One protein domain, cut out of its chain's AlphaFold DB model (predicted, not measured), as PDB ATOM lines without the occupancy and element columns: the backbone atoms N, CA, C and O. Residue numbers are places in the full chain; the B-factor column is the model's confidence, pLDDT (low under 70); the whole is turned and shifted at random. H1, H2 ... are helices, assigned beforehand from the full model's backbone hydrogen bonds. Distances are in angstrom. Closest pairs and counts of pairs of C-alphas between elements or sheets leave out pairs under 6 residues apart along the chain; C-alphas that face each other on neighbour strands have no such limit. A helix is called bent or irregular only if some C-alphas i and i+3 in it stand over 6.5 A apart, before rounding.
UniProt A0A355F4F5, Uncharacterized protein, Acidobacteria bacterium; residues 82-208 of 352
ATOM      1  N   LEU A  82      56.313  28.504 -62.310       95.19
ATOM      2  CA  LEU A  82      54.927  28.915 -62.094       95.19
ATOM      3  C   LEU A  82      54.156  27.920 -61.215       95.19
ATOM      4  O   LEU A  82      53.362  28.353 -60.377       95.19
ATOM      5  N   ASP A  83      54.394  26.621 -61.371       95.62
ATOM      6  CA  ASP A  83      53.719  25.591 -60.580       95.62
ATOM      7  C   ASP A  83      54.206  25.604 -59.127       95.62
ATOM      8  O   ASP A  83      53.390  25.538 -58.206       95.62
ATOM      9  N   ASP A  84      55.503  25.827 -58.898       96.06
ATOM     10  CA  ASP A  84      56.043  26.009 -57.545       96.06
ATOM     11  C   ASP A  84      55.485  27.283 -56.874       96.06
ATOM     12  O   ASP A  84      55.160  27.285 -55.685       96.06
ATOM     13  N   ILE A  85      55.318  28.380 -57.628       97.38
ATOM     14  CA  ILE A  85      54.692  29.613 -57.117       97.38
ATOM     15  C   ILE A  85      53.226  29.370 -56.746       97.38
ATOM     16  O   ILE A  85      52.783  29.826 -55.690       97.38
ATOM     17  N   ARG A  86      52.473  28.645 -57.581       97.19
ATOM     18  CA  ARG A  86      51.088  28.257 -57.272       97.19
ATOM     19  C   ARG A  86      51.023  27.399 -56.019       97.19
ATOM     20  O   ARG A  86      50.225  27.703 -55.140       97.19
ATOM     21  N   GLN A  87      51.933  26.438 -55.868       97.81
ATOM     22  CA  GLN A  87      52.031  25.632 -54.654       97.81
ATOM     23  C   GLN A  87      52.284  26.491 -53.401       97.81
ATOM     24  O   GLN A  87      51.697  26.242 -52.349       97.81
ATOM     25  N   ILE A  88      53.133  27.521 -53.487       98.25
ATOM     26  CA  ILE A  88      53.365  28.457 -52.371       98.25
ATOM     27  C   ILE A  88      52.081  29.223 -52.018       98.25
ATOM     28  O   ILE A  88      51.768  29.393 -50.837       98.25
ATOM     29  N   LEU A  89      51.324  29.677 -53.020       98.19
ATOM     30  CA  LEU A  89      50.035  30.341 -52.806       98.19
ATOM     31  C   LEU A  89      49.000  29.381 -52.201       98.19
ATOM     32  O   LEU A  89      48.289  29.777 -51.279       98.19
ATOM     33  N   ASP A  90      48.968  28.121 -52.635       98.31
ATOM     34  CA  ASP A  90      48.098  27.084 -52.074       98.31
ATOM     35  C   ASP A  90      48.396  26.818 -50.595       98.31
ATOM     36  O   ASP A  90      47.468  26.652 -49.801       98.31
ATOM     37  N   LEU A  91      49.670  26.824 -50.196       98.44
ATOM     38  CA  LEU A  91      50.062  26.684 -48.789       98.44
ATOM     39  C   LEU A  91      49.541  27.860 -47.951       98.44
ATOM     40  O   LEU A  91      48.953  27.649 -46.891       98.44
ATOM     41  N   HIS A  92      49.650  29.097 -48.447       98.25
ATOM     42  CA  HIS A  92      49.033  30.252 -47.780       98.25
ATOM     43  C   HIS A  92      47.502  30.170 -47.761       98.25
ATOM     44  O   HIS A  92      46.888  30.545 -46.765       98.25
ATOM     45  N   ALA A  93      46.872  29.656 -48.819       98.00
ATOM     46  CA  ALA A  93      45.425  29.452 -48.896       98.00
ATOM     47  C   ALA A  93      44.909  28.366 -47.931       98.00
ATOM     48  O   ALA A  93      43.721  28.365 -47.590       98.00
ATOM     49  N   GLN A  94      45.783  27.461 -47.491       98.12
ATOM     50  CA  GLN A  94      45.521  26.418 -46.493       98.12
ATOM     51  C   GLN A  94      45.884  26.845 -45.061       98.12
ATOM     52  O   GLN A  94      45.775  26.033 -44.149       98.12
ATOM     53  N   ASP A  95      46.279  28.108 -44.862       97.69
ATOM     54  CA  ASP A  95      46.753  28.645 -43.578       97.69
ATOM     55  C   ASP A  95      48.018  27.935 -43.053       97.69
ATOM     56  O   ASP A  95      48.199  27.736 -41.853       97.69
ATOM     57  N   LEU A  96      48.922  27.573 -43.972       98.00
ATOM     58  CA  LEU A  96      50.223  26.949 -43.699       98.00
ATOM     59  C   LEU A  96      51.382  27.903 -44.066       98.00
ATOM     60  O   LEU A  96      52.156  27.642 -44.997       98.00
ATOM     61  N   PRO A  97      51.514  29.065 -43.392       97.56
ATOM     62  CA  PRO A  97      52.476  30.091 -43.789       97.56
ATOM     63  C   PRO A  97      53.936  29.673 -43.568       97.56
ATOM     64  O   PRO A  97      54.815  30.151 -44.283       97.56
ATOM     65  N   ALA A  98      54.220  28.796 -42.601       97.38
ATOM     66  CA  ALA A  98      55.584  28.338 -42.331       97.38
ATOM     67  C   ALA A  98      56.096  27.429 -43.461       97.38
ATOM     68  O   ALA A  98      57.218  27.587 -43.941       97.38
ATOM     69  N   GLU A  99      55.248  26.520 -43.928       98.12
ATOM     70  CA  GLU A  99      55.494  25.631 -45.055       98.12
ATOM     71  C   GLU A  99      55.637  26.429 -46.353       98.12
ATOM     72  O   GLU A  99      56.533  26.146 -47.152       98.12
ATOM     73  N   ALA A 100      54.809  27.464 -46.543       98.00
ATOM     74  CA  ALA A 100      54.902  28.366 -47.686       98.00
ATOM     75  C   ALA A 100      56.259  29.092 -47.737       98.00
ATOM     76  O   ALA A 100      56.892  29.143 -48.792       98.00
ATOM     77  N   VAL A 101      56.751  29.591 -46.593       97.81
ATOM     78  CA  VAL A 101      58.084  30.212 -46.486       97.81
ATOM     79  C   VAL A 101      59.187  29.213 -46.846       97.81
ATOM     80  O   VAL A 101      60.063  29.532 -47.649       97.81
ATOM     81  N   GLN A 102      59.126  27.981 -46.333       97.81
ATOM     82  CA  GLN A 102      60.111  26.944 -46.665       97.81
ATOM     83  C   GLN A 102      60.079  26.554 -48.151       97.81
ATOM     84  O   GLN A 102      61.122  26.320 -48.761       97.81
ATOM     85  N   ALA A 103      58.892  26.458 -48.757       97.12
ATOM     86  CA  ALA A 103      58.750  26.210 -50.192       97.12
ATOM     87  C   ALA A 103      59.352  27.358 -51.020       97.12
ATOM     88  O   ALA A 103      60.108  27.111 -51.959       97.12
ATOM     89  N   GLN A 104      59.115  28.605 -50.608       97.31
ATOM     90  CA  GLN A 104      59.687  29.795 -51.230       97.31
ATOM     91  C   GLN A 104      61.222  29.815 -51.169       97.31
ATOM     92  O   GLN A 104      61.881  30.114 -52.165       97.31
ATOM     93  N   GLU A 105      61.809  29.479 -50.020       97.06
ATOM     94  CA  GLU A 105      63.265  29.390 -49.858       97.06
ATOM     95  C   GLU A 105      63.876  28.292 -50.736       97.06
ATOM     96  O   GLU A 105      64.894  28.533 -51.391       97.06
ATOM     97  N   ARG A 106      63.225  27.121 -50.808       96.31
ATOM     98  CA  ARG A 106      63.643  26.012 -51.680       96.31
ATOM     99  C   ARG A 106      63.609  26.405 -53.154       96.31
ATOM    100  O   ARG A 106      64.602  26.179 -53.842       96.31
ATOM    101  N   LEU A 107      62.531  27.041 -53.621       95.56
ATOM    102  CA  LEU A 107      62.432  27.529 -54.999       95.56
ATOM    103  C   LEU A 107      63.529  28.558 -55.302       95.56
ATOM    104  O   LEU A 107      64.251  28.434 -56.290       95.56
ATOM    105  N   ALA A 108      63.721  29.544 -54.420       94.81
ATOM    106  CA  ALA A 108      64.753  30.564 -54.597       94.81
ATOM    107  C   ALA A 108      66.170  29.965 -54.627       94.81
ATOM    108  O   ALA A 108      67.014  30.391 -55.417       94.81
ATOM    109  N   GLN A 109      66.451  28.975 -53.775       95.62
ATOM    110  CA  GLN A 109      67.721  28.252 -53.796       95.62
ATOM    111  C   GLN A 109      67.888  27.457 -55.091       95.62
ATOM    112  O   GLN A 109      68.949  27.553 -55.704       95.62
ATOM    113  N   HIS A 110      66.855  26.733 -55.523       93.62
ATOM    114  CA  HIS A 110      66.881  25.943 -56.748       93.62
ATOM    115  C   HIS A 110      67.188  26.810 -57.976       93.62
ATOM    116  O   HIS A 110      68.140  26.529 -58.707       93.62
ATOM    117  N   LEU A 111      66.462  27.921 -58.145       93.00
ATOM    118  CA  LEU A 111      66.661  28.863 -59.250       93.00
ATOM    119  C   LEU A 111      68.075  29.448 -59.268       93.00
ATOM    120  O   LEU A 111      68.688  29.523 -60.332       93.00
ATOM    121  N   ARG A 112      68.623  29.793 -58.094       93.81
ATOM    122  CA  ARG A 112      70.018  30.237 -57.952       93.81
ATOM    123  C   ARG A 112      71.011  29.163 -58.378       93.81
ATOM    124  O   ARG A 112      71.900  29.437 -59.175       93.81
ATOM    125  N   THR A 113      70.865  27.941 -57.865       94.00
ATOM    126  CA  THR A 113      71.796  26.843 -58.168       94.00
ATOM    127  C   THR A 113      71.749  26.409 -59.628       94.00
ATOM    128  O   THR A 113      72.768  25.992 -60.166       94.00
ATOM    129  N   ALA A 114      70.590  26.542 -60.275       92.69
ATOM    130  CA  ALA A 114      70.410  26.226 -61.685       92.69
ATOM    131  C   ALA A 114      70.804  27.383 -62.627       92.69
ATOM    132  O   ALA A 114      70.774  27.204 -63.839       92.69
ATOM    133  N   GLY A 115      71.125  28.576 -62.105       93.31
ATOM    134  CA  GLY A 115      71.342  29.774 -62.928       93.31
ATOM    135  C   GLY A 115      70.081  30.254 -63.666       93.31
ATOM    136  O   GLY A 115      70.182  30.980 -64.650       93.31
ATOM    137  N   ARG A 116      68.892  29.852 -63.196       90.06
ATOM    138  CA  ARG A 116      67.573  30.118 -63.807       90.06
ATOM    139  C   ARG A 116      66.838  31.288 -63.152       90.06
ATOM    140  O   ARG A 116      65.632  31.438 -63.315       90.06
ATOM    141  N   GLU A 117      67.530  32.150 -62.410       89.62
ATOM    142  CA  GLU A 117      66.918  33.326 -61.763       89.62
ATOM    143  C   GLU A 117      66.185  34.223 -62.776       89.62
ATOM    144  O   GLU A 117      65.178  34.857 -62.460       89.62
ATOM    145  N   THR A 118      66.662  34.230 -64.023       88.31
ATOM    146  CA  THR A 118      66.065  34.965 -65.137       88.31
ATOM    147  C   THR A 118      64.829  34.299 -65.742       88.31
ATOM    148  O   THR A 118      64.188  34.883 -66.606       88.31
ATOM    149  N   GLU A 119      64.449  33.092 -65.348       83.44
ATOM    150  CA  GLU A 119      63.242  32.466 -65.900       83.44
ATOM    151  C   GLU A 119      61.956  33.018 -65.291       83.44
ATOM    152  O   GLU A 119      60.910  33.027 -65.936       83.44
ATOM    153  N   ILE A 120      62.055  33.639 -64.112       82.12
ATOM    154  CA  ILE A 120      60.960  34.432 -63.547       82.12
ATOM    155  C   ILE A 120      60.722  35.726 -64.362       82.12
ATOM    156  O   ILE A 120      59.776  36.454 -64.095       82.12
ATOM    157  N   LEU A 121      61.516  36.043 -65.397       77.88
ATOM    158  CA  LEU A 121      61.404  37.310 -66.139       77.88
ATOM    159  C   LEU A 121      60.100  37.499 -66.931       77.88
ATOM    160  O   LEU A 121      59.854  38.615 -67.396       77.88
ATOM    161  N   ASN A 122      59.253  36.478 -67.092       89.56
ATOM    162  CA  ASN A 122      57.890  36.726 -67.558       89.56
ATOM    163  C   ASN A 122      57.193  37.667 -66.562       89.56
ATOM    164  O   ASN A 122      57.087  37.355 -65.379       89.56
ATOM    165  N   ALA A 123      56.684  38.801 -67.051       88.81
ATOM    166  CA  ALA A 123      56.015  39.812 -66.235       88.81
ATOM    167  C   ALA A 123      54.920  39.228 -65.324       88.81
ATOM    168  O   ALA A 123      54.773  39.675 -64.188       88.81
ATOM    169  N   HIS A 124      54.181  38.215 -65.793       92.75
ATOM    170  CA  HIS A 124      53.150  37.554 -64.996       92.75
ATOM    171  C   HIS A 124      53.741  36.705 -63.859       92.75
ATOM    172  O   HIS A 124      53.384  36.906 -62.699       92.75
ATOM    173  N   THR A 125      54.686  35.812 -64.167       95.00
ATOM    174  CA  THR A 125      55.367  34.963 -63.173       95.00
ATOM    175  C   THR A 125      56.121  35.808 -62.144       95.00
ATOM    176  O   THR A 125      56.031  35.543 -60.949       95.00
ATOM    177  N   ALA A 126      56.787  36.884 -62.581       94.44
ATOM    178  CA  ALA A 126      57.431  37.855 -61.700       94.44
ATOM    179  C   ALA A 126      56.445  38.526 -60.741       94.44
ATOM    180  O   ALA A 126      56.748  38.676 -59.556       94.44
ATOM    181  N   ALA A 127      55.267  38.925 -61.232       95.06
ATOM    182  CA  ALA A 127      54.243  39.549 -60.401       95.06
ATOM    183  C   ALA A 127      53.703  38.575 -59.343       95.06
ATOM    184  O   ALA A 127      53.632  38.939 -58.169       95.06
ATOM    185  N   LEU A 128      53.386  37.333 -59.728       96.69
ATOM    186  CA  LEU A 128      52.941  36.302 -58.785       96.69
ATOM    187  C   LEU A 128      54.020  35.977 -57.751       96.69
ATOM    188  O   LEU A 128      53.729  35.927 -56.557       96.69
ATOM    189  N   TRP A 129      55.272  35.837 -58.188       97.12
ATOM    190  CA  TRP A 129      56.406  35.618 -57.295       97.12
ATOM    191  C   TRP A 129      56.583  36.757 -56.288       97.12
ATOM    192  O   TRP A 129      56.796  36.512 -55.101       97.12
ATOM    193  N   GLN A 130      56.474  38.011 -56.732       96.75
ATOM    194  CA  GLN A 130      56.560  39.175 -55.850       96.75
ATOM    195  C   GLN A 130      55.429  39.182 -54.813       96.75
ATOM    196  O   GLN A 130      55.681  39.429 -53.635       96.75
ATOM    197  N   ILE A 131      54.195  38.890 -55.229       97.25
ATOM    198  CA  ILE A 131      53.049  38.851 -54.316       97.25
ATOM    199  C   ILE A 131      53.196  37.704 -53.306       97.25
ATOM    200  O   ILE A 131      53.016  37.931 -52.113       97.25
ATOM    201  N   ALA A 132      53.587  36.504 -53.748       97.81
ATOM    202  CA  ALA A 132      53.834  35.365 -52.863       97.81
ATOM    203  C   ALA A 132      54.890  35.696 -51.792       97.81
ATOM    204  O   ALA A 132      54.675  35.435 -50.607       97.81
ATOM    205  N   GLN A 133      55.984  36.366 -52.180       97.62
ATOM    206  CA  GLN A 133      56.998  36.846 -51.237       97.62
ATOM    207  C   GLN A 133      56.443  37.837 -50.210       97.62
ATOM    208  O   GLN A 133      56.834  37.792 -49.044       97.62
ATOM    209  N   GLU A 134      55.568  38.753 -50.623       98.06
ATOM    210  CA  GLU A 134      54.963  39.726 -49.711       98.06
ATOM    211  C   GLU A 134      53.980  39.068 -48.737       98.06
ATOM    212  O   GLU A 134      54.033  39.370 -47.546       98.06
ATOM    213  N   ILE A 135      53.163  38.110 -49.189       98.06
ATOM    214  CA  ILE A 135      52.276  37.331 -48.306       98.06
ATOM    215  C   ILE A 135      53.103  36.575 -47.252       98.06
ATOM    216  O   ILE A 135      52.766  36.592 -46.066       98.06
ATOM    217  N   SER A 136      54.233  35.982 -47.646       97.88
ATOM    218  CA  SER A 136      55.161  35.304 -46.730       97.88
ATOM    219  C   SER A 136      55.816  36.234 -45.699       97.88
ATOM    220  O   SER A 136      56.231  35.769 -44.640       97.88
ATOM    221  N   ARG A 137      55.903  37.544 -45.971       97.75
ATOM    222  CA  ARG A 137      56.456  38.547 -45.040       97.75
ATOM    223  C   ARG A 137      55.435  39.079 -44.036       97.75
ATOM    224  O   ARG A 137      55.831  39.780 -43.106       97.75
ATOM    225  N   LEU A 138      54.146  38.771 -44.203       97.75
ATOM    226  CA  LEU A 138      53.113  39.195 -43.259       97.75
ATOM    227  C   LEU A 138      53.385  38.610 -41.864       97.75
ATOM    228  O   LEU A 138      53.640  37.402 -41.750       97.75
ATOM    229  N   PRO A 139      53.284  39.417 -40.793       97.50
ATOM    230  CA  PRO A 139      53.627  38.973 -39.448       97.50
ATOM    231  C   PRO A 139      52.719  37.825 -38.977       97.50
ATOM    232  O   PRO A 139      51.577  37.718 -39.430       97.50
ATOM    233  N   PRO A 140      53.162  36.986 -38.023       95.19
ATOM    234  CA  PRO A 140      52.349  35.879 -37.504       95.19
ATOM    235  C   PRO A 140      51.006  36.311 -36.894       95.19
ATOM    236  O   PRO A 140      50.064  35.531 -36.879       95.19
ATOM    237  N   GLY A 141      50.906  37.553 -36.405       95.38
ATOM    238  CA  GLY A 141      49.663  38.124 -35.873       95.38
ATOM    239  C   GLY A 141      48.704  38.682 -36.932       95.38
ATOM    240  O   GLY A 141      47.661  39.217 -36.566       95.38
ATOM    241  N   PHE A 142      49.053  38.606 -38.218       97.44
ATOM    242  CA  PHE A 142      48.189  39.060 -39.303       97.44
ATOM    243  C   PHE A 142      46.949  38.154 -39.424       97.44
ATOM    244  O   PHE A 142      47.112  36.933 -39.371       97.44
ATOM    245  N   PRO A 143      45.732  38.698 -39.633       97.56
ATOM    246  CA  PRO A 143      44.505  37.900 -39.669       97.56
ATOM    247  C   PRO A 143      44.573  36.734 -40.683       97.56
ATOM    248  O   PRO A 143      44.706  36.985 -41.888       97.56
ATOM    249  N   PRO A 144      44.455  35.461 -40.243       97.50
ATOM    250  CA  PRO A 144      44.626  34.296 -41.119       97.50
ATOM    251  C   PRO A 144      43.531  34.203 -42.187       97.50
ATOM    252  O   PRO A 144      43.795  33.831 -43.330       97.50
ATOM    253  N   THR A 145      42.310  34.641 -41.871       97.12
ATOM    254  CA  THR A 145      41.195  34.728 -42.830       97.12
ATOM    255  C   THR A 145      41.501  35.678 -43.985       97.12
ATOM    256  O   THR A 145      41.155  35.400 -45.126       97.12
ATOM    257  N   VAL A 146      42.195  36.787 -43.723       96.81
ATOM    258  CA  VAL A 146      42.594  37.736 -44.769       96.81
ATOM    259  C   VAL A 146      43.783  37.195 -45.550       96.81
ATOM    260  O   VAL A 146      43.772  37.262 -46.774       96.81
ATOM    261  N   ARG A 147      44.779  36.603 -44.874       98.00
ATOM    262  CA  ARG A 147      45.935  35.966 -45.527       98.00
ATOM    263  C   ARG A 147      45.492  34.894 -46.528       98.00
ATOM    264  O   ARG A 147      45.882  34.951 -47.692       98.00
ATOM    265  N   THR A 148      44.648  33.964 -46.081       98.19
ATOM    266  CA  THR A 148      44.112  32.868 -46.904       98.19
ATOM    267  C   THR A 148      43.280  33.394 -48.073       98.19
ATOM    268  O   THR A 148      43.457  32.934 -49.200       98.19
ATOM    269  N   SER A 149      42.423  34.395 -47.844       97.44
ATOM    270  CA  SER A 149      41.626  35.013 -48.908       97.44
ATOM    271  C   SER A 149      42.476  35.750 -49.944       97.44
ATOM    272  O   SER A 149      42.222  35.598 -51.134       97.44
ATOM    273  N   ILE A 150      43.507  36.500 -49.532       97.25
ATOM    274  CA  ILE A 150      44.450  37.147 -50.463       97.25
ATOM    275  C   ILE A 150      45.167  36.086 -51.304       97.25
ATOM    276  O   ILE A 150      45.237  36.224 -52.522       97.25
ATOM    277  N   ALA A 151      45.665  35.018 -50.677       97.94
ATOM    278  CA  ALA A 151      46.374  33.953 -51.381       97.94
ATOM    279  C   ALA A 151      45.498  33.269 -52.443       97.94
ATOM    280  O   ALA A 151      45.931  33.149 -53.588       97.94
ATOM    281  N   ARG A 152      44.246  32.917 -52.105       98.00
ATOM    282  CA  ARG A 152      43.273  32.364 -53.070       98.00
ATOM    283  C   ARG A 152      42.960  33.345 -54.194       98.00
ATOM    284  O   ARG A 152      43.022  32.985 -55.360       98.00
ATOM    285  N   ALA A 153      42.698  34.603 -53.854       96.62
ATOM    286  CA  ALA A 153      42.365  35.632 -54.832       96.62
ATOM    287  C   ALA A 153      43.504  35.869 -55.842       96.62
ATOM    288  O   ALA A 153      43.253  36.099 -57.023       96.62
ATOM    289  N   VAL A 154      44.761  35.785 -55.393       96.50
ATOM    290  CA  VAL A 154      45.949  35.874 -56.255       96.50
ATOM    291  C   VAL A 154      46.118  34.608 -57.096       96.50
ATOM    292  O   VAL A 154      46.374  34.722 -58.292       96.50
ATOM    293  N   HIS A 155      45.948  33.426 -56.495       96.06
ATOM    294  CA  HIS A 155      46.012  32.136 -57.188       96.06
ATOM    295  C   HIS A 155      44.984  32.051 -58.332       96.06
ATOM    296  O   HIS A 155      45.331  31.698 -59.459       96.06
ATOM    297  N   ASP A 156      43.745  32.463 -58.063       96.00
ATOM    298  CA  ASP A 156      42.624  32.382 -59.005       96.00
ATOM    299  C   ASP A 156      42.566  33.574 -59.977       96.00
ATOM    300  O   ASP A 156      41.724  33.612 -60.875       96.00
ATOM    301  N   GLY A 157      43.428  34.581 -59.794       94.06
ATOM    302  CA  GLY A 157      43.434  35.804 -60.600       94.06
ATOM    303  C   GLY A 157      42.206  36.702 -60.391       94.06
ATOM    304  O   GLY A 157      41.861  37.475 -61.283       94.06
ATOM    305  N   THR A 158      41.541  36.616 -59.233       94.38
ATOM    306  CA  THR A 158      40.311  37.356 -58.894       94.38
ATOM    307  C   THR A 158      40.459  38.112 -57.572       94.38
ATOM    308  O   THR A 158      39.916  37.735 -56.533       94.38
ATOM    309  N   LEU A 159      41.210  39.215 -57.595       89.81
ATOM    310  CA  LEU A 159      41.607  39.975 -56.400       89.81
ATOM    311  C   LEU A 159      40.428  40.503 -55.569       89.81
ATOM    312  O   LEU A 159      40.532  40.650 -54.349       89.81
ATOM    313  N   GLU A 160      39.298  40.759 -56.222       88.81
ATOM    314  CA  GLU A 160      38.070  41.271 -55.622       88.81
ATOM    315  C   GLU A 160      37.472  40.297 -54.599       88.81
ATOM    316  O   GLU A 160      36.808  40.727 -53.654       88.81
ATOM    317  N   THR A 161      37.741  38.995 -54.741       93.88
ATOM    318  CA  THR A 161      37.200  37.951 -53.857       93.88
ATOM    319  C   THR A 161      37.755  38.023 -52.434       93.88
ATOM    320  O   THR A 161      37.096  37.571 -51.501       93.88
ATOM    321  N   ALA A 162      38.914  38.662 -52.230       94.56
ATOM    322  CA  ALA A 162      39.497  38.857 -50.902       94.56
ATOM    323  C   ALA A 162      38.917  40.061 -50.137       94.56
ATOM    324  O   ALA A 162      39.076  40.157 -48.917       94.56
ATOM    325  N   LEU A 163      38.243  40.988 -50.829       91.81
ATOM    326  CA  LEU A 163      37.745  42.234 -50.236       91.81
ATOM    327  C   LEU A 163      36.753  42.021 -49.081       91.81
ATOM    328  O   LEU A 163      36.906  42.703 -48.064       91.81
ATOM    329  N   PRO A 164      35.782  41.088 -49.160       93.25
ATOM    330  CA  PRO A 164      34.849  40.857 -48.061       93.25
ATOM    331  C   PRO A 164      35.546  40.419 -46.769       93.25
ATOM    332  O   PRO A 164      35.154  40.859 -45.693       93.25
ATOM    333  N   SER A 165      36.615  39.617 -46.853       94.44
ATOM    334  CA  SER A 165      37.382  39.194 -45.672       94.44
ATOM    335  C   SER A 165      38.110  40.368 -45.016       94.44
ATOM    336  O   SER A 165      38.095  40.492 -43.795       94.44
ATOM    337  N   VAL A 166      38.695  41.266 -45.818       91.19
ATOM    338  CA  VAL A 166      39.312  42.508 -45.315       91.19
ATOM    339  C   VAL A 166      38.265  43.375 -44.608       91.19
ATOM    340  O   VAL A 166      38.525  43.909 -43.533       91.19
ATOM    341  N   GLN A 167      37.070  43.500 -45.193       90.06
ATOM    342  CA  GLN A 167      35.974  44.286 -44.622       90.06
ATOM    343  C   GLN A 167      35.416  43.677 -43.330       90.06
ATOM    344  O   GLN A 167      35.160  44.426 -42.391       90.06
ATOM    345  N   SER A 168      35.262  42.351 -43.259       92.31
ATOM    346  CA  SER A 168      34.780  41.651 -42.058       92.31
ATOM    347  C   SER A 168      35.723  41.867 -40.873       92.31
ATOM    348  O   SER A 168      35.256  42.295 -39.822       92.31
ATOM    349  N   VAL A 169      37.046  41.741 -41.057       93.50
ATOM    350  CA  VAL A 169      38.016  42.032 -39.979       93.50
ATOM    351  C   VAL A 169      37.877  43.465 -39.470       93.50
ATOM    352  O   VAL A 169      37.886  43.695 -38.267       93.50
ATOM    353  N   VAL A 170      37.714  44.436 -40.371       88.12
ATOM    354  CA  VAL A 170      37.527  45.843 -39.993       88.12
ATOM    355  C   VAL A 170      36.232  46.076 -39.212       88.12
ATOM    356  O   VAL A 170      36.212  46.913 -38.312       88.12
ATOM    357  N   GLN A 171      35.151  45.395 -39.589       89.06
ATOM    358  CA  GLN A 171      33.845  45.543 -38.948       89.06
ATOM    359  C   GLN A 171      33.800  44.872 -37.572       89.06
ATOM    360  O   GLN A 171      33.168  45.403 -36.663       89.06
ATOM    361  N   GLU A 172      34.458  43.722 -37.427       92.62
ATOM    362  CA  GLU A 172      34.463  42.923 -36.199       92.62
ATOM    363  C   GLU A 172      35.460  43.455 -35.162       92.62
ATOM    364  O   GLU A 172      35.130  43.534 -33.979       92.62
ATOM    365  N   ASP A 173      36.661  43.848 -35.597       92.38
ATOM    366  CA  ASP A 173      37.727  44.371 -34.738       92.38
ATOM    367  C   ASP A 173      38.466  45.530 -35.442       92.38
ATOM    368  O   ASP A 173      39.427  45.318 -36.195       92.38
ATOM    369  N   PRO A 174      38.052  46.788 -35.193       89.25
ATOM    370  CA  PRO A 174      38.683  47.966 -35.785       89.25
ATOM    371  C   PRO A 174      40.183  48.100 -35.474       89.25
ATOM    372  O   PRO A 174      40.940  48.565 -36.331       89.25
ATOM    373  N   ASP A 175      40.637  47.661 -34.293       88.75
ATOM    374  CA  ASP A 175      42.048  47.717 -33.894       88.75
ATOM    375  C   ASP A 175      42.882  46.670 -34.651       88.75
ATOM    376  O   ASP A 175      44.016  46.939 -35.069       88.75
ATOM    377  N   ALA A 176      42.344  45.463 -34.868       91.69
ATOM    378  CA  ALA A 176      42.946  44.484 -35.777       91.69
ATOM    379  C   ALA A 176      42.944  44.987 -37.225       91.69
ATOM    380  O   ALA A 176      43.962  44.864 -37.909       91.69
ATOM    381  N   GLY A 177      41.855  45.620 -37.668       91.88
ATOM    382  CA  GLY A 177      41.750  46.247 -38.984       91.88
ATOM    383  C   GLY A 177      42.833  47.303 -39.226       91.88
ATOM    384  O   GLY A 177      43.465  47.309 -40.284       91.88
ATOM    385  N   TRP A 178      43.109  48.149 -38.230       90.88
ATOM    386  CA  TRP A 178      44.168  49.158 -38.309       90.88
ATOM    387  C   TRP A 178      45.571  48.538 -38.357       90.88
ATOM    388  O   TRP A 178      46.387  48.937 -39.190       90.88
ATOM    389  N   ARG A 179      45.850  47.532 -37.513       93.50
ATOM    390  CA  ARG A 179      47.131  46.796 -37.533       93.50
ATOM    391  C   ARG A 179      47.365  46.120 -38.883       93.50
ATOM    392  O   ARG A 179      48.397  46.346 -39.503       93.50
ATOM    393  N   MET A 180      46.361  45.401 -39.384       94.81
ATOM    394  CA  MET A 180      46.370  44.774 -40.707       94.81
ATOM    395  C   MET A 180      46.647  45.794 -41.821       94.81
ATOM    396  O   MET A 180      47.470  45.548 -42.700       94.81
ATOM    397  N   ALA A 181      45.986  46.955 -41.794       92.12
ATOM    398  CA  ALA A 181      46.207  48.011 -42.778       92.12
ATOM    399  C   ALA A 181      47.623  48.603 -42.707       92.12
ATOM    400  O   ALA A 181      48.201  48.933 -43.746       92.12
ATOM    401  N   SER A 182      48.183  48.728 -41.499       92.56
ATOM    402  CA  SER A 182      49.575  49.129 -41.295       92.56
ATOM    403  C   SER A 182      50.537  48.103 -41.893       92.56
ATOM    404  O   SER A 182      51.435  48.494 -42.630       92.56
ATOM    405  N   ASP A 183      50.315  46.809 -41.653       95.56
ATOM    406  CA  ASP A 183      51.155  45.736 -42.198       95.56
ATOM    407  C   ASP A 183      51.104  45.704 -43.736       95.56
ATOM    408  O   ASP A 183      52.140  45.643 -44.397       95.56
ATOM    409  N   LEU A 184      49.910  45.835 -44.330       94.81
ATOM    410  CA  LEU A 184      49.739  45.885 -45.789       94.81
ATOM    411  C   LEU A 184      50.411  47.108 -46.425       94.81
ATOM    412  O   LEU A 184      50.837  47.046 -47.575       94.81
ATOM    413  N   LYS A 185      50.510  48.234 -45.710       93.00
ATOM    414  CA  LYS A 185      51.111  49.471 -46.231       93.00
ATOM    415  C   LYS A 185      52.617  49.336 -46.485       93.00
ATOM    416  O   LYS A 185      53.128  50.011 -47.384       93.00
ATOM    417  N   GLU A 186      53.298  48.488 -45.721       95.50
ATOM    418  CA  GLU A 186      54.741  48.242 -45.833       95.50
ATOM    419  C   GLU A 186      55.096  47.279 -46.984       95.50
ATOM    420  O   GLU A 186      56.268  47.104 -47.317       95.50
ATOM    421  N   LEU A 187      54.090  46.684 -47.636       96.62
ATOM    422  CA  LEU A 187      54.243  45.694 -48.702       96.62
ATOM    423  C   LEU A 187      53.753  46.290 -50.034       96.62
ATOM    424  O   LEU A 187      52.549  46.439 -50.223       96.62
ATOM    425  N   PRO A 188      54.640  46.729 -50.945       95.25
ATOM    426  CA  PRO A 188      54.264  47.594 -52.063       95.25
ATOM    427  C   PRO A 188      53.305  46.953 -53.076       95.25
ATOM    428  O   PRO A 188      52.402  47.653 -53.547       95.25
ATOM    429  N   ALA A 189      53.459  45.666 -53.409       94.75
ATOM    430  CA  ALA A 189      52.539  44.996 -54.325       94.75
ATOM    431  C   ALA A 189      51.158  44.840 -53.675       94.75
ATOM    432  O   ALA A 189      50.170  45.329 -54.224       94.75
ATOM    433  N   LEU A 190      51.085  44.275 -52.467       95.69
ATOM    434  CA  LEU A 190      49.831  44.111 -51.728       95.69
ATOM    435  C   LEU A 190      49.159  45.452 -51.421       95.69
ATOM    436  O   LEU A 190      47.947  45.590 -51.586       95.69
ATOM    437  N   ARG A 191      49.936  46.477 -51.058       94.44
ATOM    438  CA  ARG A 191      49.445  47.846 -50.892       94.44
ATOM    439  C   ARG A 191      48.764  48.317 -52.161       94.44
ATOM    440  O   ARG A 191      47.664  48.845 -52.065       94.44
ATOM    441  N   SER A 192      49.395  48.169 -53.326       91.44
ATOM    442  CA  SER A 192      48.804  48.617 -54.589       91.44
ATOM    443  C   SER A 192      47.479  47.911 -54.882       91.44
ATOM    444  O   SER A 192      46.548  48.561 -55.352       91.44
ATOM    445  N   LEU A 193      47.384  46.612 -54.581       89.94
ATOM    446  CA  LEU A 193      46.177  45.817 -54.822       89.94
ATOM    447  C   LEU A 193      45.034  46.184 -53.866       89.94
ATOM    448  O   LEU A 193      43.891  46.334 -54.292       89.94
ATOM    449  N   TYR A 194      45.337  46.390 -52.583       89.06
ATOM    450  CA  TYR A 194      44.318  46.581 -51.545       89.06
ATOM    451  C   TYR A 194      44.152  48.029 -51.086       89.06
ATOM    452  O   TYR A 194      43.322  48.300 -50.218       89.06
ATOM    453  N   HIS A 195      44.870  48.990 -51.679       88.06
ATOM    454  CA  HIS A 195      44.770  50.399 -51.295       88.06
ATOM    455  C   HIS A 195      43.324  50.903 -51.340       88.06
ATOM    456  O   HIS A 195      42.878  51.543 -50.393       88.06
ATOM    457  N   GLY A 196      42.577  50.580 -52.401       82.00
ATOM    458  CA  GLY A 196      41.174  50.983 -52.537       82.00
ATOM    459  C   GLY A 196      40.282  50.420 -51.427       82.00
ATOM    460  O   GLY A 196      39.464  51.146 -50.870       82.00
ATOM    461  N   ALA A 197      40.496  49.158 -51.051       79.50
ATOM    462  CA  ALA A 197      39.771  48.482 -49.975       79.50
ATOM    463  C   ALA A 197      40.049  49.119 -48.610       79.50
ATOM    464  O   ALA A 197      39.131  49.466 -47.870       79.50
ATOM    465  N   VAL A 198      41.335  49.326 -48.320       81.94
ATOM    466  CA  VAL A 198      41.832  49.988 -47.111       81.94
ATOM    467  C   VAL A 198      41.265  51.406 -47.018       81.94
ATOM    468  O   VAL A 198      40.795  51.816 -45.961       81.94
ATOM    469  N   LEU A 199      41.245  52.156 -48.126       83.56
ATOM    470  CA  LEU A 199      40.665  53.498 -48.157       83.56
ATOM    471  C   LEU A 199      39.145  53.491 -47.954       83.56
ATOM    472  O   LEU A 199      38.630  54.362 -47.255       83.56
ATOM    473  N   ALA A 200      38.427  52.530 -48.537       79.50
ATOM    474  CA  ALA A 200      36.982  52.398 -48.352       79.50
ATOM    475  C   ALA A 200      36.609  52.051 -46.900       79.50
ATOM    476  O   ALA A 200      35.540  52.436 -46.432       79.50
ATOM    477  N   ALA A 201      37.508  51.378 -46.177       75.56
ATOM    478  CA  ALA A 201      37.369  51.046 -44.761       75.56
ATOM    479  C   ALA A 201      37.709  52.211 -43.803       75.56
ATOM    480  O   ALA A 201      37.230  52.229 -42.667       75.56
ATOM    481  N   LEU A 202      38.476  53.220 -44.246       76.12
ATOM    482  CA  LEU A 202      38.907  54.351 -43.404       76.12
ATOM    483  C   LEU A 202      37.784  55.094 -42.654       76.12
ATOM    484  O   LEU A 202      38.032  55.504 -41.517       76.12
ATOM    485  N   PRO A 203      36.586  55.339 -43.225       79.56
ATOM    486  CA  PRO A 203      35.520  56.030 -42.502       79.56
ATOM    487  C   PRO A 203      35.076  55.274 -41.245       79.56
ATOM    488  O   PRO A 203      34.848  55.906 -40.215       79.56
ATOM    489  N   ALA A 204      35.022  53.938 -41.306       72.75
ATOM    490  CA  ALA A 204      34.704  53.101 -40.153       72.75
ATOM    491  C   ALA A 204      35.798  53.197 -39.074       72.75
ATOM    492  O   ALA A 204      35.484  53.291 -37.890       72.75
ATOM    493  N   TRP A 205      37.072  53.286 -39.479       74.25
ATOM    494  CA  TRP A 205      38.198  53.458 -38.549       74.25
ATOM    495  C   TRP A 205      38.201  54.811 -37.850       74.25
ATOM    496  O   TRP A 205      38.449  54.874 -36.652       74.25
ATOM    497  N   LYS A 206      37.899  55.903 -38.563       70.62
ATOM    498  CA  LYS A 206      37.852  57.246 -37.955       70.62
ATOM    499  C   LYS A 206      36.781  57.369 -36.876       70.62
ATOM    500  O   LYS A 206      36.972  58.116 -35.925       70.62
ATOM    501  N   ALA A 207      35.674  56.640 -37.003       68.44
ATOM    502  CA  ALA A 207      34.640  56.609 -35.971       68.44
ATOM    503  C   ALA A 207      35.113  55.924 -34.676       68.44
ATOM    504  O   ALA A 207      34.522  56.137 -33.622       68.44
ATOM    505  N   HIS A 208      36.161  55.104 -34.770       61.81
ATOM    506  CA  HIS A 208      36.740  54.326 -33.682       61.81
ATOM    507  C   HIS A 208      38.163  54.766 -33.366       61.81
ATOM    508  O   HIS A 208      38.892  53.964 -32.797       61.81
TER     509      HIS A 208
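What this domain is: This is residues 82 to 208 of the 352 residues of an uncharacterized protein of Acidobacteria bacterium (UniProt A0A355F4F5). Eight helices fold back and forth along a rod-shaped body: H4 and H5 run through its middle, the hairpin of H1 and H2 with little H3 lies toward one end, and H6, H7 and kinked H8 pack together toward the other. The printed part has 127 residues with eight named helices, H1 to H8 in order, and no named strand: class all helix. It is compact, with a radius of gyration of the C-alphas of 15.2 A and spans of 53 by 26 by 23 A.

Where its parts are: Find C-alpha 82 at (54.927, 28.915, -62.094), where H1, residues 82 to 93, begins; from first to last C-alpha it runs 16.3 A. Next come H2, residues 97 to 113, 24.3 A; H3, residues 117 to 121, 8.1 A; H4, residues 123 to 137, 21.2 A; H5, residues 144 to 155, 16.3 A; H6, residues 159 to 172, 21.6 A; and H7, residues 174 to 185, 16.3 A. H8, residues 188 to 206, runs 23.7 A to C-alpha 206 at (37.852, 57.246, -37.955).

How they stand to each other: H1, H4, H5, H6, H7 and H8 form a bundle, a group of helices in which each touches at least one other. Start at the hub, H4: it touches H5 at a shallow tilt of 10 degrees, opposite ways, closest at C-alphas 135 and 147, 7.1 A. H1 and H2 form a hairpin, with C-alphas 88 and 100 closest at 4.9 A; H3 is near H2 and H4. H7 and H8 form another, with C-alphas 185 and 191 closest at 5.2 A. H8 is irregular, C-alphas 193 and 196 being 7.5 A apart, and H6 only just, C-alphas 161 and 164 being 6.9 A apart. Every O i to N i+4 pair is within hydrogen-bond range in H1, H2, H4, H5 and H7, against 7 of 10 in H6, 11 of 15 in H8 and 0 of 1 in H3, where 1 of 2 O i to N i+3 pairs is.

The domain as a whole: The farthest C-alphas, Ala 114 and Ala 207, are 53.5 A apart. The printed part has no cut and no long link. Only residues 207 to 208 have pLDDT under 70.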